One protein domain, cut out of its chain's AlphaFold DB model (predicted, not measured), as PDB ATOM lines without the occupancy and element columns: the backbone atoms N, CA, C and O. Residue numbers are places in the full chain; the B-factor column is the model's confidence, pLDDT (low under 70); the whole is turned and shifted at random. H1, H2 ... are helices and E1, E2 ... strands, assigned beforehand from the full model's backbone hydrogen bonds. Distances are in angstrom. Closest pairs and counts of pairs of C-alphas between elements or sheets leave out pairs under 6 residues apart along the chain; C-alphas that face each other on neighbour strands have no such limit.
ATOM      1  N   CYS A  18      14.280   1.336   6.162       43.34
ATOM      2  CA  CYS A  18      14.153   0.235   7.150       43.34
ATOM      3  C   CYS A  18      14.269  -1.238   6.650       43.34
ATOM      4  O   CYS A  18      13.832  -1.539   5.548       43.34
ATOM      5  N   PRO A  19      14.827  -2.171   7.472       47.84
ATOM      6  CA  PRO A  19      14.093  -2.555   8.671       47.84
ATOM      7  C   PRO A  19      14.947  -2.857   9.910       47.84
ATOM      8  O   PRO A  19      15.480  -3.950  10.076       47.84
ATOM      9  N   GLY A  20      14.874  -1.950  10.883       57.47
ATOM     10  CA  GLY A  20      14.732  -2.418  12.248       57.47
ATOM     11  C   GLY A  20      14.912  -1.378  13.326       57.47
ATOM     12  O   GLY A  20      13.934  -0.956  13.942       57.47
ATOM     13  N   ASP A  21      16.154  -0.966  13.515       69.00
ATOM     14  CA  ASP A  21      16.534  -0.128  14.636       69.00
ATOM     15  C   ASP A  21      16.964   1.239  14.102       69.00
ATOM     16  O   ASP A  21      17.693   1.337  13.112       69.00
ATOM     17  N   TYR A  22      16.488   2.314  14.723       76.06
ATOM     18  CA  TYR A  22      16.964   3.653  14.398       76.06
ATOM     19  C   TYR A  22      17.190   4.474  15.654       76.06
ATOM     20  O   TYR A  22      16.446   4.391  16.630       76.06
ATOM     21  N   VAL A  23      18.211   5.320  15.581       86.38
ATOM     22  CA  VAL A  23      18.555   6.277  16.623       86.38
ATOM     23  C   VAL A  23      18.483   7.672  16.026       86.38
ATOM     24  O   VAL A  23      19.062   7.941  14.970       86.38
ATOM     25  N   THR A  24      17.754   8.570  16.677       84.12
ATOM     26  CA  THR A  24      17.681   9.975  16.281       84.12
ATOM     27  C   THR A  24      17.838  10.893  17.482       84.12
ATOM     28  O   THR A  24      17.465  10.558  18.601       84.12
ATOM     29  N   LEU A  25      18.389  12.081  17.235       89.62
ATOM     30  CA  LEU A  25      18.390  13.168  18.207       89.62
ATOM     31  C   LEU A  25      17.201  14.083  17.940       89.62
ATOM     32  O   LEU A  25      16.983  14.515  16.797       89.62
ATOM     33  N   HIS A  26      16.454  14.361  18.997       85.19
ATOM     34  CA  HIS A  26      15.312  15.255  19.015       85.19
ATOM     35  C   HIS A  26      15.585  16.390  19.997       85.19
ATOM     36  O   HIS A  26      16.160  16.168  21.056       85.19
ATOM     37  N   TYR A  27      15.207  17.606  19.630       86.38
ATOM     38  CA  TYR A  27      15.309  18.766  20.504       86.38
ATOM     39  C   TYR A  27      13.897  19.190  20.879       86.38
ATOM     40  O   TYR A  27      13.101  19.448  19.977       86.38
ATOM     41  N   SER A  28      13.614  19.220  22.178       84.06
ATOM     42  CA  SER A  28      12.334  19.639  22.753       84.06
ATOM     43  C   SER A  28      12.617  20.450  24.007       84.06
ATOM     44  O   SER A  28      13.495  20.074  24.782       84.06
ATOM     45  N   ASP A  29      11.905  21.562  24.186       82.12
ATOM     46  CA  ASP A  29      11.883  22.337  25.438       82.12
ATOM     47  C   ASP A  29      13.271  22.746  25.964       82.12
ATOM     48  O   ASP A  29      13.538  22.734  27.158       82.12
ATOM     49  N   GLY A  30      14.208  23.059  25.060       79.44
ATOM     50  CA  GLY A  30      15.572  23.451  25.441       79.44
ATOM     51  C   GLY A  30      16.549  22.289  25.663       79.44
ATOM     52  O   GLY A  30      17.763  22.510  25.707       79.44
ATOM     53  N   PHE A  31      16.059  21.049  25.719       86.19
ATOM     54  CA  PHE A  31      16.854  19.851  25.985       86.19
ATOM     55  C   PHE A  31      16.991  18.946  24.755       86.19
ATOM     56  O   PHE A  31      16.168  18.932  23.835       86.19
ATOM     57  N   LEU A  32      18.084  18.180  24.724       90.00
ATOM     58  CA  LEU A  32      18.331  17.169  23.700       90.00
ATOM     59  C   LEU A  32      17.911  15.799  24.218       90.00
ATOM     60  O   LEU A  32      18.314  15.388  25.299       90.00
ATOM     61  N   TYR A  33      17.166  15.069  23.399       90.25
ATOM     62  CA  TYR A  33      16.721  13.714  23.674       90.25
ATOM     63  C   TYR A  33      17.286  12.753  22.634       90.25
ATOM     64  O   TYR A  33      17.174  12.968  21.421       90.25
ATOM     65  N   LEU A  34      17.864  11.659  23.112       91.94
ATOM     66  CA  LEU A  34      18.223  10.506  22.308       91.94
ATOM     67  C   LEU A  34      17.000   9.594  22.205       91.94
ATOM     68  O   LEU A  34      16.580   8.975  23.181       91.94
ATOM     69  N   LYS A  35      16.424   9.533  21.007       86.56
ATOM     70  CA  LYS A  35      15.287   8.680  20.682       86.56
ATOM     71  C   LYS A  35      15.795   7.405  20.036       86.56
ATOM     72  O   LYS A  35      16.335   7.437  18.929       86.56
ATOM     73  N   VAL A  36      15.583   6.288  20.715       84.56
ATOM     74  CA  VAL A  36      15.981   4.960  20.243       84.56
ATOM     75  C   VAL A  36      14.727   4.158  19.911       84.56
ATOM     76  O   VAL A  36      13.777   4.126  20.695       84.56
ATOM     77  N   LYS A  37      14.710   3.529  18.736       77.94
ATOM     78  CA  LYS A  37      13.682   2.570  18.326       77.94
ATOM     79  C   LYS A  37      14.347   1.239  17.985       77.94
ATOM     80  O   LYS A  37      15.287   1.250  17.195       77.94
ATOM     81  N   ASN A  38      13.809   0.138  18.520       76.62
ATOM     82  CA  ASN A  38      14.298  -1.221  18.286       76.62
ATOM     83  C   ASN A  38      13.194  -2.115  17.695       76.62
ATOM     84  O   ASN A  38      12.227  -2.428  18.390       76.62
ATOM     85  N   LYS A  39      13.390  -2.652  16.484       67.62
ATOM     86  CA  LYS A  39      12.458  -3.540  15.759       67.62
ATOM     87  C   LYS A  39      11.934  -4.671  16.618       67.62
ATOM     88  O   LYS A  39      10.752  -4.993  16.576       67.62
ATOM     89  N   LYS A  40      12.845  -5.304  17.362       68.06
ATOM     90  CA  LYS A  40      12.566  -6.521  18.132       68.06
ATOM     91  C   LYS A  40      11.574  -6.256  19.271       68.06
ATOM     92  O   LYS A  40      10.870  -7.172  19.675       68.06
ATOM     93  N   ARG A  41      11.485  -5.007  19.746       63.53
ATOM     94  CA  ARG A  41      10.593  -4.571  20.832       63.53
ATOM     95  C   ARG A  41       9.228  -4.072  20.326       63.53
ATOM     96  O   ARG A  41       8.281  -3.994  21.098       63.53
ATOM     97  N   ASP A  42       9.102  -3.774  19.033       57.31
ATOM     98  CA  ASP A  42       8.039  -2.936  18.459       57.31
ATOM     99  C   ASP A  42       6.795  -3.687  17.941       57.31
ATOM    100  O   ASP A  42       6.187  -3.269  16.954       57.31
ATOM    101  N   ARG A  43       6.341  -4.766  18.594       63.25
ATOM    102  CA  ARG A  43       5.029  -5.357  18.237       63.25
ATOM    103  C   ARG A  43       3.841  -4.452  18.615       63.25
ATOM    104  O   ARG A  43       2.740  -4.678  18.130       63.25
ATOM    105  N   VAL A  44       4.063  -3.397  19.415       60.47
ATOM    106  CA  VAL A  44       3.046  -2.382  19.760       60.47
ATOM    107  C   VAL A  44       3.552  -0.972  19.396       60.47
ATOM    108  O   VAL A  44       4.523  -0.496  19.986       60.47
ATOM    109  N   PRO A  45       2.913  -0.256  18.452       60.41
ATOM    110  CA  PRO A  45       3.483   0.941  17.820       60.41
ATOM    111  C   PRO A  45       3.534   2.214  18.690       60.41
ATOM    112  O   PRO A  45       4.283   3.134  18.358       60.41
ATOM    113  N   ASN A  46       2.784   2.285  19.797       62.22
ATOM    114  CA  ASN A  46       2.650   3.513  20.599       62.22
ATOM    115  C   ASN A  46       3.525   3.584  21.862       62.22
ATOM    116  O   ASN A  46       3.674   4.672  22.410       62.22
ATOM    117  N   LYS A  47       4.110   2.476  22.341       58.06
ATOM    118  CA  LYS A  47       4.599   2.402  23.735       58.06
ATOM    119  C   LYS A  47       6.123   2.424  23.935       58.06
ATOM    120  O   LYS A  47       6.564   2.696  25.042       58.06
ATOM    121  N   TYR A  48       6.948   2.176  22.911       53.69
ATOM    122  CA  TYR A  48       8.361   1.793  23.138       53.69
ATOM    123  C   TYR A  48       9.432   2.806  22.719       53.69
ATOM    124  O   TYR A  48      10.590   2.441  22.519       53.69
ATOM    125  N   ARG A  49       9.090   4.091  22.597       66.75
ATOM    126  CA  ARG A  49      10.104   5.122  22.329       66.75
ATOM    127  C   ARG A  49      10.826   5.453  23.628       66.75
ATOM    128  O   ARG A  49      10.320   6.233  24.425       66.75
ATOM    129  N   MET A  50      12.005   4.875  23.825       65.44
ATOM    130  CA  MET A  50      12.886   5.297  24.907       65.44
ATOM    131  C   MET A  50      13.438   6.680  24.556       65.44
ATOM    132  O   MET A  50      14.077   6.853  23.512       65.44
ATOM    133  N   LEU A  51      13.134   7.662  25.401       80.69
ATOM    134  CA  LEU A  51      13.690   9.006  25.339       80.69
ATOM    135  C   LEU A  51      14.700   9.128  26.474       80.69
ATOM    136  O   LEU A  51      14.325   9.076  27.640       80.69
ATOM    137  N   VAL A  52      15.977   9.258  26.130       88.75
ATOM    138  CA  VAL A  52      17.035   9.542  27.105       88.75
ATOM    139  C   VAL A  52      17.382  11.016  27.002       88.75
ATOM    140  O   VAL A  52      17.736  11.487  25.920       88.75
ATOM    141  N   GLN A  53      17.288  11.746  28.109       91.12
ATOM    142  CA  GLN A  53      17.729  13.134  28.169       91.12
ATOM    143  C   GLN A  53      19.261  13.190  28.113       91.12
ATOM    144  O   GLN A  53      19.953  12.515  28.875       91.12
ATOM    145  N   LEU A  54      19.798  13.981  27.189       92.00
ATOM    146  CA  LEU A  54      21.226  14.241  27.071       92.00
ATOM    147  C   LEU A  54      21.578  15.547  27.797       92.00
ATOM    148  O   LEU A  54      20.869  16.546  27.643       92.00
ATOM    149  N   PRO A  55      22.690  15.577  28.549       90.69
ATOM    150  CA  PRO A  55      23.164  16.785  29.199       90.69
ATOM    151  C   PRO A  55      23.648  17.808  28.166       90.69
ATOM    152  O   PRO A  55      24.060  17.466  27.057       90.69
ATOM    153  N   ARG A  56      23.664  19.082  28.569       86.69
ATOM    154  CA  ARG A  56      24.168  20.198  27.751       86.69
ATOM    155  C   ARG A  56      25.680  20.116  27.493       86.69
ATOM    156  O   ARG A  56      26.143  20.624  26.475       86.69
ATOM    157  N   ASN A  57      26.440  19.473  28.386       90.50
ATOM    158  CA  ASN A  57      27.876  19.248  28.207       90.50
ATOM    159  C   ASN A  57      28.120  18.159  27.141       90.50
ATOM    160  O   ASN A  57      27.672  17.016  27.282       90.50
ATOM    161  N   TYR A  58      28.869  18.516  26.095       88.88
ATOM    162  CA  TYR A  58      29.139  17.666  24.933       88.88
ATOM    163  C   TYR A  58      29.900  16.380  25.289       88.88
ATOM    164  O   TYR A  58      29.495  15.295  24.868       88.88
ATOM    165  N   ARG A  59      30.953  16.466  26.115       92.81
ATOM    166  CA  ARG A  59      31.753  15.304  26.541       92.81
ATOM    167  C   ARG A  59      30.902  14.303  27.323       92.81
ATOM    168  O   ARG A  59      30.960  13.098  27.074       92.81
ATOM    169  N   LYS A  60      30.064  14.802  28.241       93.31
ATOM    170  CA  LYS A  60      29.129  13.967  29.016       93.31
ATOM    171  C   LYS A  60      28.075  13.318  28.106       93.31
ATOM    172  O   LYS A  60      27.797  12.128  28.251       93.31
ATOM    173  N   ALA A  61      27.543  14.060  27.133       93.25
ATOM    174  CA  ALA A  61      26.577  13.542  26.166       93.25
ATOM    175  C   ALA A  61      27.170  12.448  25.260       93.25
ATOM    176  O   ALA A  61      26.500  11.448  25.012       93.25
ATOM    177  N   LEU A  62      28.426  12.581  24.820       94.25
ATOM    178  CA  LEU A  62      29.115  11.537  24.049       94.25
ATOM    179  C   LEU A  62      29.239  10.230  24.836       94.25
ATOM    180  O   LEU A  62      28.867   9.179  24.318       94.25
ATOM    181  N   LYS A  63      29.679  10.300  26.101       95.50
ATOM    182  CA  LYS A  63      29.785   9.121  26.977       95.50
ATOM    183  C   LYS A  63      28.434   8.421  27.154       95.50
ATOM    184  O   LYS A  63      28.376   7.197  27.162       95.50
ATOM    185  N   LEU A  64      27.344   9.180  27.284       94.19
ATOM    186  CA  LEU A  64      25.993   8.615  27.383       94.19
ATOM    187  C   LEU A  64      25.539   7.958  26.077       94.19
ATOM    188  O   LEU A  64      24.996   6.857  26.115       94.19
ATOM    189  N   ILE A  65      25.789   8.593  24.928       93.25
ATOM    190  CA  ILE A  65      25.490   8.000  23.616       93.25
ATOM    191  C   ILE A  65      26.241   6.677  23.457       93.25
ATOM    192  O   ILE A  65      25.627   5.693  23.064       93.25
ATOM    193  N   ASP A  66      27.523   6.624  23.815       93.75
ATOM    194  CA  ASP A  66      28.320   5.398  23.705       93.75
ATOM    195  C   ASP A  66      27.796   4.273  24.606       93.75
ATOM    196  O   ASP A  66      27.686   3.134  24.158       93.75
ATOM    197  N   LYS A  67      27.365   4.594  25.833       93.56
ATOM    198  CA  LYS A  67      26.726   3.623  26.737       93.56
ATOM    199  C   LYS A  67      25.417   3.073  26.167       93.56
ATOM    200  O   LYS A  67      25.197   1.866  26.173       93.56
ATOM    201  N   HIS A  68      24.539   3.944  25.669       90.19
ATOM    202  CA  HIS A  68      23.229   3.527  25.162       90.19
ATOM    203  C   HIS A  68      23.298   2.833  23.800       90.19
ATOM    204  O   HIS A  68      22.419   2.029  23.487       90.19
ATOM    205  N   LEU A  69      24.314   3.136  22.990       89.94
ATOM    206  CA  LEU A  69      24.484   2.565  21.657       89.94
ATOM    207  C   LEU A  69      25.523   1.429  21.599       89.94
ATOM    208  O   LEU A  69      25.929   1.047  20.505       89.94
ATOM    209  N   MET A  70      25.915   0.839  22.732       90.81
ATOM    210  CA  MET A  70      26.965  -0.191  22.781       90.81
ATOM    211  C   MET A  70      26.705  -1.391  21.850       90.81
ATOM    212  O   MET A  70      27.629  -1.907  21.231       90.81
ATOM    213  N   TYR A  71      25.443  -1.808  21.708       87.75
ATOM    214  CA  TYR A  71      25.046  -2.948  20.868       87.75
ATOM    215  C   TYR A  71      24.631  -2.563  19.439       87.75
ATOM    216  O   TYR A  71      24.153  -3.408  18.681       87.75
ATOM    217  N   PHE A  72      24.752  -1.287  19.069       86.06
ATOM    218  CA  PHE A  72      24.347  -0.791  17.756       86.06
ATOM    219  C   PHE A  72      25.525  -0.807  16.776       86.06
ATOM    220  O   PHE A  72      26.680  -0.685  17.180       86.06
ATOM    221  N   PRO A  73      25.259  -0.890  15.461       87.38
ATOM    222  CA  PRO A  73      26.315  -0.807  14.463       87.38
ATOM    223  C   PRO A  73      27.044   0.543  14.530       87.38
ATOM    224  O   PRO A  73      26.425   1.607  14.658       87.38
ATOM    225  N   SER A  74      28.364   0.507  14.342       85.62
ATOM    226  CA  SER A  74      29.266   1.670  14.401       85.62
ATOM    227  C   SER A  74      28.844   2.824  13.481       85.62
ATOM    228  O   SER A  74      29.001   3.998  13.820       85.62
ATOM    229  N   VAL A  75      28.223   2.513  12.339       83.94
ATOM    230  CA  VAL A  75      27.687   3.506  11.397       83.94
ATOM    231  C   VAL A  75      26.592   4.367  12.039       83.94
ATOM    232  O   VAL A  75      26.566   5.581  11.820       83.94
ATOM    233  N   LEU A  76      25.699   3.775  12.840       84.69
ATOM    234  CA  LEU A  76      24.656   4.519  13.555       84.69
ATOM    235  C   LEU A  76      25.256   5.366  14.678       84.69
ATOM    236  O   LEU A  76      24.877   6.529  14.824       84.69
ATOM    237  N   VAL A  77      26.228   4.823  15.414       88.50
ATOM    238  CA  VAL A  77      26.953   5.549  16.469       88.50
ATOM    239  C   VAL A  77      27.615   6.796  15.890       88.50
ATOM    240  O   VAL A  77      27.347   7.910  16.344       88.50
ATOM    241  N   ARG A  78      28.402   6.642  14.817       87.56
ATOM    242  CA  ARG A  78      29.099   7.748  14.147       87.56
ATOM    243  C   ARG A  78      28.129   8.823  13.665       87.56
ATOM    244  O   ARG A  78      28.335  10.001  13.944       87.56
ATOM    245  N   LYS A  79      27.047   8.436  12.984       86.31
ATOM    246  CA  LYS A  79      26.022   9.381  12.506       86.31
ATOM    247  C   LYS A  79      25.334  10.119  13.657       86.31
ATOM    248  O   LYS A  79      25.053  11.311  13.536       86.31
ATOM    249  N   THR A  80      25.090   9.442  14.777       90.56
ATOM    250  CA  THR A  80      24.483  10.051  15.969       90.56
ATOM    251  C   THR A  80      25.430  11.063  16.611       90.56
ATOM    252  O   THR A  80      25.007  12.185  16.893       90.56
ATOM    253  N   LYS A  81      26.721  10.729  16.742       90.25
ATOM    254  CA  LYS A  81      27.767  11.657  17.205       90.25
ATOM    255  C   LYS A  81      27.878  12.884  16.295       90.25
ATOM    256  O   LYS A  81      27.802  14.007  16.776       90.25
ATOM    257  N   GLN A  82      27.925  12.687  14.976       91.00
ATOM    258  CA  GLN A  82      27.938  13.789  14.003       91.00
ATOM    259  C   GLN A  82      26.705  14.695  14.129       91.00
ATOM    260  O   GLN A  82      26.806  15.924  14.067       91.00
ATOM    261  N   ARG A  83      25.521  14.105  14.322       88.88
ATOM    262  CA  ARG A  83      24.286  14.865  14.539       88.88
ATOM    263  C   ARG A  83      24.340  15.652  15.848       88.88
ATOM    264  O   ARG A  83      23.921  16.806  15.838       88.88
ATOM    265  N   LEU A  84      24.890  15.083  16.926       90.62
ATOM    266  CA  LEU A  84      25.076  15.784  18.202       90.62
ATOM    267  C   LEU A  84      25.922  17.045  18.006       90.62
ATOM    268  O   LEU A  84      25.520  18.124  18.441       90.62
ATOM    269  N   THR A  85      27.041  16.941  17.289       91.69
ATOM    270  CA  THR A  85      27.918  18.082  16.994       91.69
ATOM    271  C   THR A  85      27.182  19.168  16.208       91.69
ATOM    272  O   THR A  85      27.232  20.342  16.573       91.69
ATOM    273  N   ARG A  86      26.430  18.789  15.163       87.12
ATOM    274  CA  ARG A  86      25.635  19.735  14.359       87.12
ATOM    275  C   ARG A  86      24.574  20.450  15.199       87.12
ATOM    276  O   ARG A  86      24.440  21.667  15.092       87.12
ATOM    277  N   MET A  87      23.850  19.721  16.049       87.38
ATOM    278  CA  MET A  87      22.825  20.308  16.919       87.38
ATOM    279  C   MET A  87      23.429  21.233  17.977       87.38
ATOM    280  O   MET A  87      22.932  22.338  18.169       87.38
ATOM    281  N   THR A  88      24.542  20.835  18.594       89.00
ATOM    282  CA  THR A  88      25.257  21.650  19.589       89.00
ATOM    283  C   THR A  88      25.775  22.948  18.968       89.00
ATOM    284  O   THR A  88      25.587  24.030  19.523       89.00
ATOM    285  N   ARG A  89      26.355  22.873  17.761       87.81
ATOM    286  CA  ARG A  89      26.794  24.053  17.002       87.81
ATOM    287  C   ARG A  89      25.624  24.984  16.684       87.81
ATOM    288  O   ARG A  89      25.753  26.195  16.834       87.81
ATOM    289  N   MET A  90      24.487  24.428  16.270       84.75
ATOM    290  CA  MET A  90      23.272  25.201  16.009       84.75
ATOM    291  C   MET A  90      22.770  25.913  17.276       84.75
ATOM    292  O   MET A  90      22.464  27.097  17.204       84.75
ATOM    293  N   GLN A  91      22.763  25.247  18.435       82.38
ATOM    294  CA  GLN A  91      22.393  25.869  19.713       82.38
ATOM    295  C   GLN A  91      23.350  26.996  20.116       82.38
ATOM    296  O   GLN A  91      22.890  28.066  20.507       82.38
ATOM    297  N   LYS A  92      24.672  26.795  19.978       86.31
ATOM    298  CA  LYS A  92      25.665  27.861  20.209       86.31
ATOM    299  C   LYS A  92      25.377  29.073  19.305       86.31
ATOM    300  O   LYS A  92      25.356  30.195  19.797       86.31
ATOM    301  N   ARG A  93      25.082  28.858  18.015       84.56
ATOM    302  CA  ARG A  93      24.705  29.934  17.073       84.56
ATOM    303  C   ARG A  93      23.408  30.640  17.463       84.56
ATOM    304  O   ARG A  93      23.365  31.857  17.423       84.56
ATOM    305  N   MET A  94      22.374  29.901  17.868       78.94
ATOM    306  CA  MET A  94      21.109  30.493  18.318       78.94
ATOM    307  C   MET A  94      21.310  31.393  19.540       78.94
ATOM    308  O   MET A  94      20.775  32.491  19.558       78.94
ATOM    309  N   ARG A  95      22.127  30.972  20.514       81.44
ATOM    310  CA  ARG A  95      22.457  31.801  21.685       81.44
ATOM    311  C   ARG A  95      23.200  33.070  21.290       81.44
ATOM    312  O   ARG A  95      22.792  34.144  21.703       81.44
ATOM    313  N   LYS A  96      24.222  32.954  20.436       82.50
ATOM    314  CA  LYS A  96      24.938  34.123  19.902       82.50
ATOM    315  C   LYS A  96      23.992  35.078  19.174       82.50
ATOM    316  O   LYS A  96      24.014  36.257  19.465       82.50
ATOM    317  N   ASN A  97      23.096  34.564  18.332       78.38
ATOM    318  CA  ASN A  97      22.112  35.378  17.611       78.38
ATOM    319  C   ASN A  97      21.059  36.044  18.514       78.38
ATOM    320  O   ASN A  97      20.453  37.018  18.090       78.38
ATOM    321  N   ILE A  98      20.771  35.491  19.697       79.06
ATOM    322  CA  ILE A  98      19.869  36.125  20.673       79.06
ATOM    323  C   ILE A  98      20.603  37.259  21.398       79.06
ATOM    324  O   ILE A  98      20.020  38.318  21.596       79.06
ATOM    325  N   MET A  99      21.871  37.041  21.762       76.56
ATOM    326  CA  MET A  99      22.713  38.047  22.424       76.56
ATOM    327  C   MET A  99      23.088  39.193  21.475       76.56
ATOM    328  O   MET A  99      23.062  40.363  21.848       76.56
ATOM    329  N   GLU A 100      23.415  38.867  20.225       78.88
ATOM    330  CA  GLU A 100      23.612  39.830  19.150       78.88
ATOM    331  C   GLU A 100      22.244  40.367  18.719       78.88
ATOM    332  O   GLU A 100      21.599  39.820  17.824       78.88
ATOM    333  N   THR A 101      21.791  41.444  19.363       62.94
ATOM    334  CA  THR A 101      20.538  42.136  19.024       62.94
ATOM    335  C   THR A 101      20.696  42.846  17.678       62.94
ATOM    336  O   THR A 101      20.887  44.055  17.600       62.94
TER     337      THR A 101
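This is residues 18 to 101 of the 210 residues of an uncharacterized protein of Coptis chinensis (UniProt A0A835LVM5). Look for a strongly twisted sheet of three strands, E1, E2 and E3, with two antiparallel helices, H1 and H2, packed side by side over one of its faces and no named helix over the other. H2 is the longest element, and residues 92 to 101, of which 92 to 99 belong to H2, stick out beyond the body, while the long loop of residues 38 to 49 reaches out at the opposite end. The printed part has 84 residues, with named elements in the order E1, E2, E3, H1, H2; the sheet runs E1, E2, E3, all antiparallel, and the class is mixed, helices and strands. The whole is only just loose, close to compact, with a radius of gyration of the C-alphas of 14.4 A, and elongated, spanning 50 by 26 by 21 A.

Begin with E1, residues 22 to 28, which forms a hairpin with E2, residues 31 to 37: N 24 and O 35 are 2.9 A apart, within hydrogen-bond range. E2 is the inner strand and forms a second hairpin with E3, residues 50 to 54, where N 34 and O 52 are 2.8 A apart. The three make a meander, each strand the antiparallel neighbour of the one before. Next comes H1, residues 58 to 68, on the sheet over E2 and E3 at a height of 9.6 A; its closest C-alphas to E3 are those of Ala 61 and Leu 54, 5.5 A apart. H2, residues 74 to 99, is on the same face, over E1 and E2 at a height of 9.7 A, and its line stands at 8 degrees to that of E1 on the local plane, along the strands. The closest C-alphas of E1 and H2 are those of Thr 24 and Thr 80, 6.8 A apart. H2 touches H1 with residues 77 to 88 alone, closest at the C-alphas of Lys 81 and Leu 62, 7.0 A; they form a helical hairpin at a shallow tilt of 30 degrees, opposite ways. In both helices every O i to N i+4 pair is within hydrogen-bond range.

Find C-alpha 22 at (16.964, 3.653, 14.398), where E1 begins; it runs 18.6 A, E2 19.2 A and E3 12.4 A. H1 starts at C-alpha 58, (29.139, 17.666, 24.933), and runs 15.3 A. H2 runs 37.8 A to C-alpha 99 at (22.713, 38.047, 22.424).

The C-alphas farthest apart, those of Arg 43 and Thr 101, are 50.0 A apart. The printed part has no cut; the link from E2 to E3 is long, and the other links are tight. Look for pLDDT under 70 at residues 18 to 21, 39 to 50 and 101.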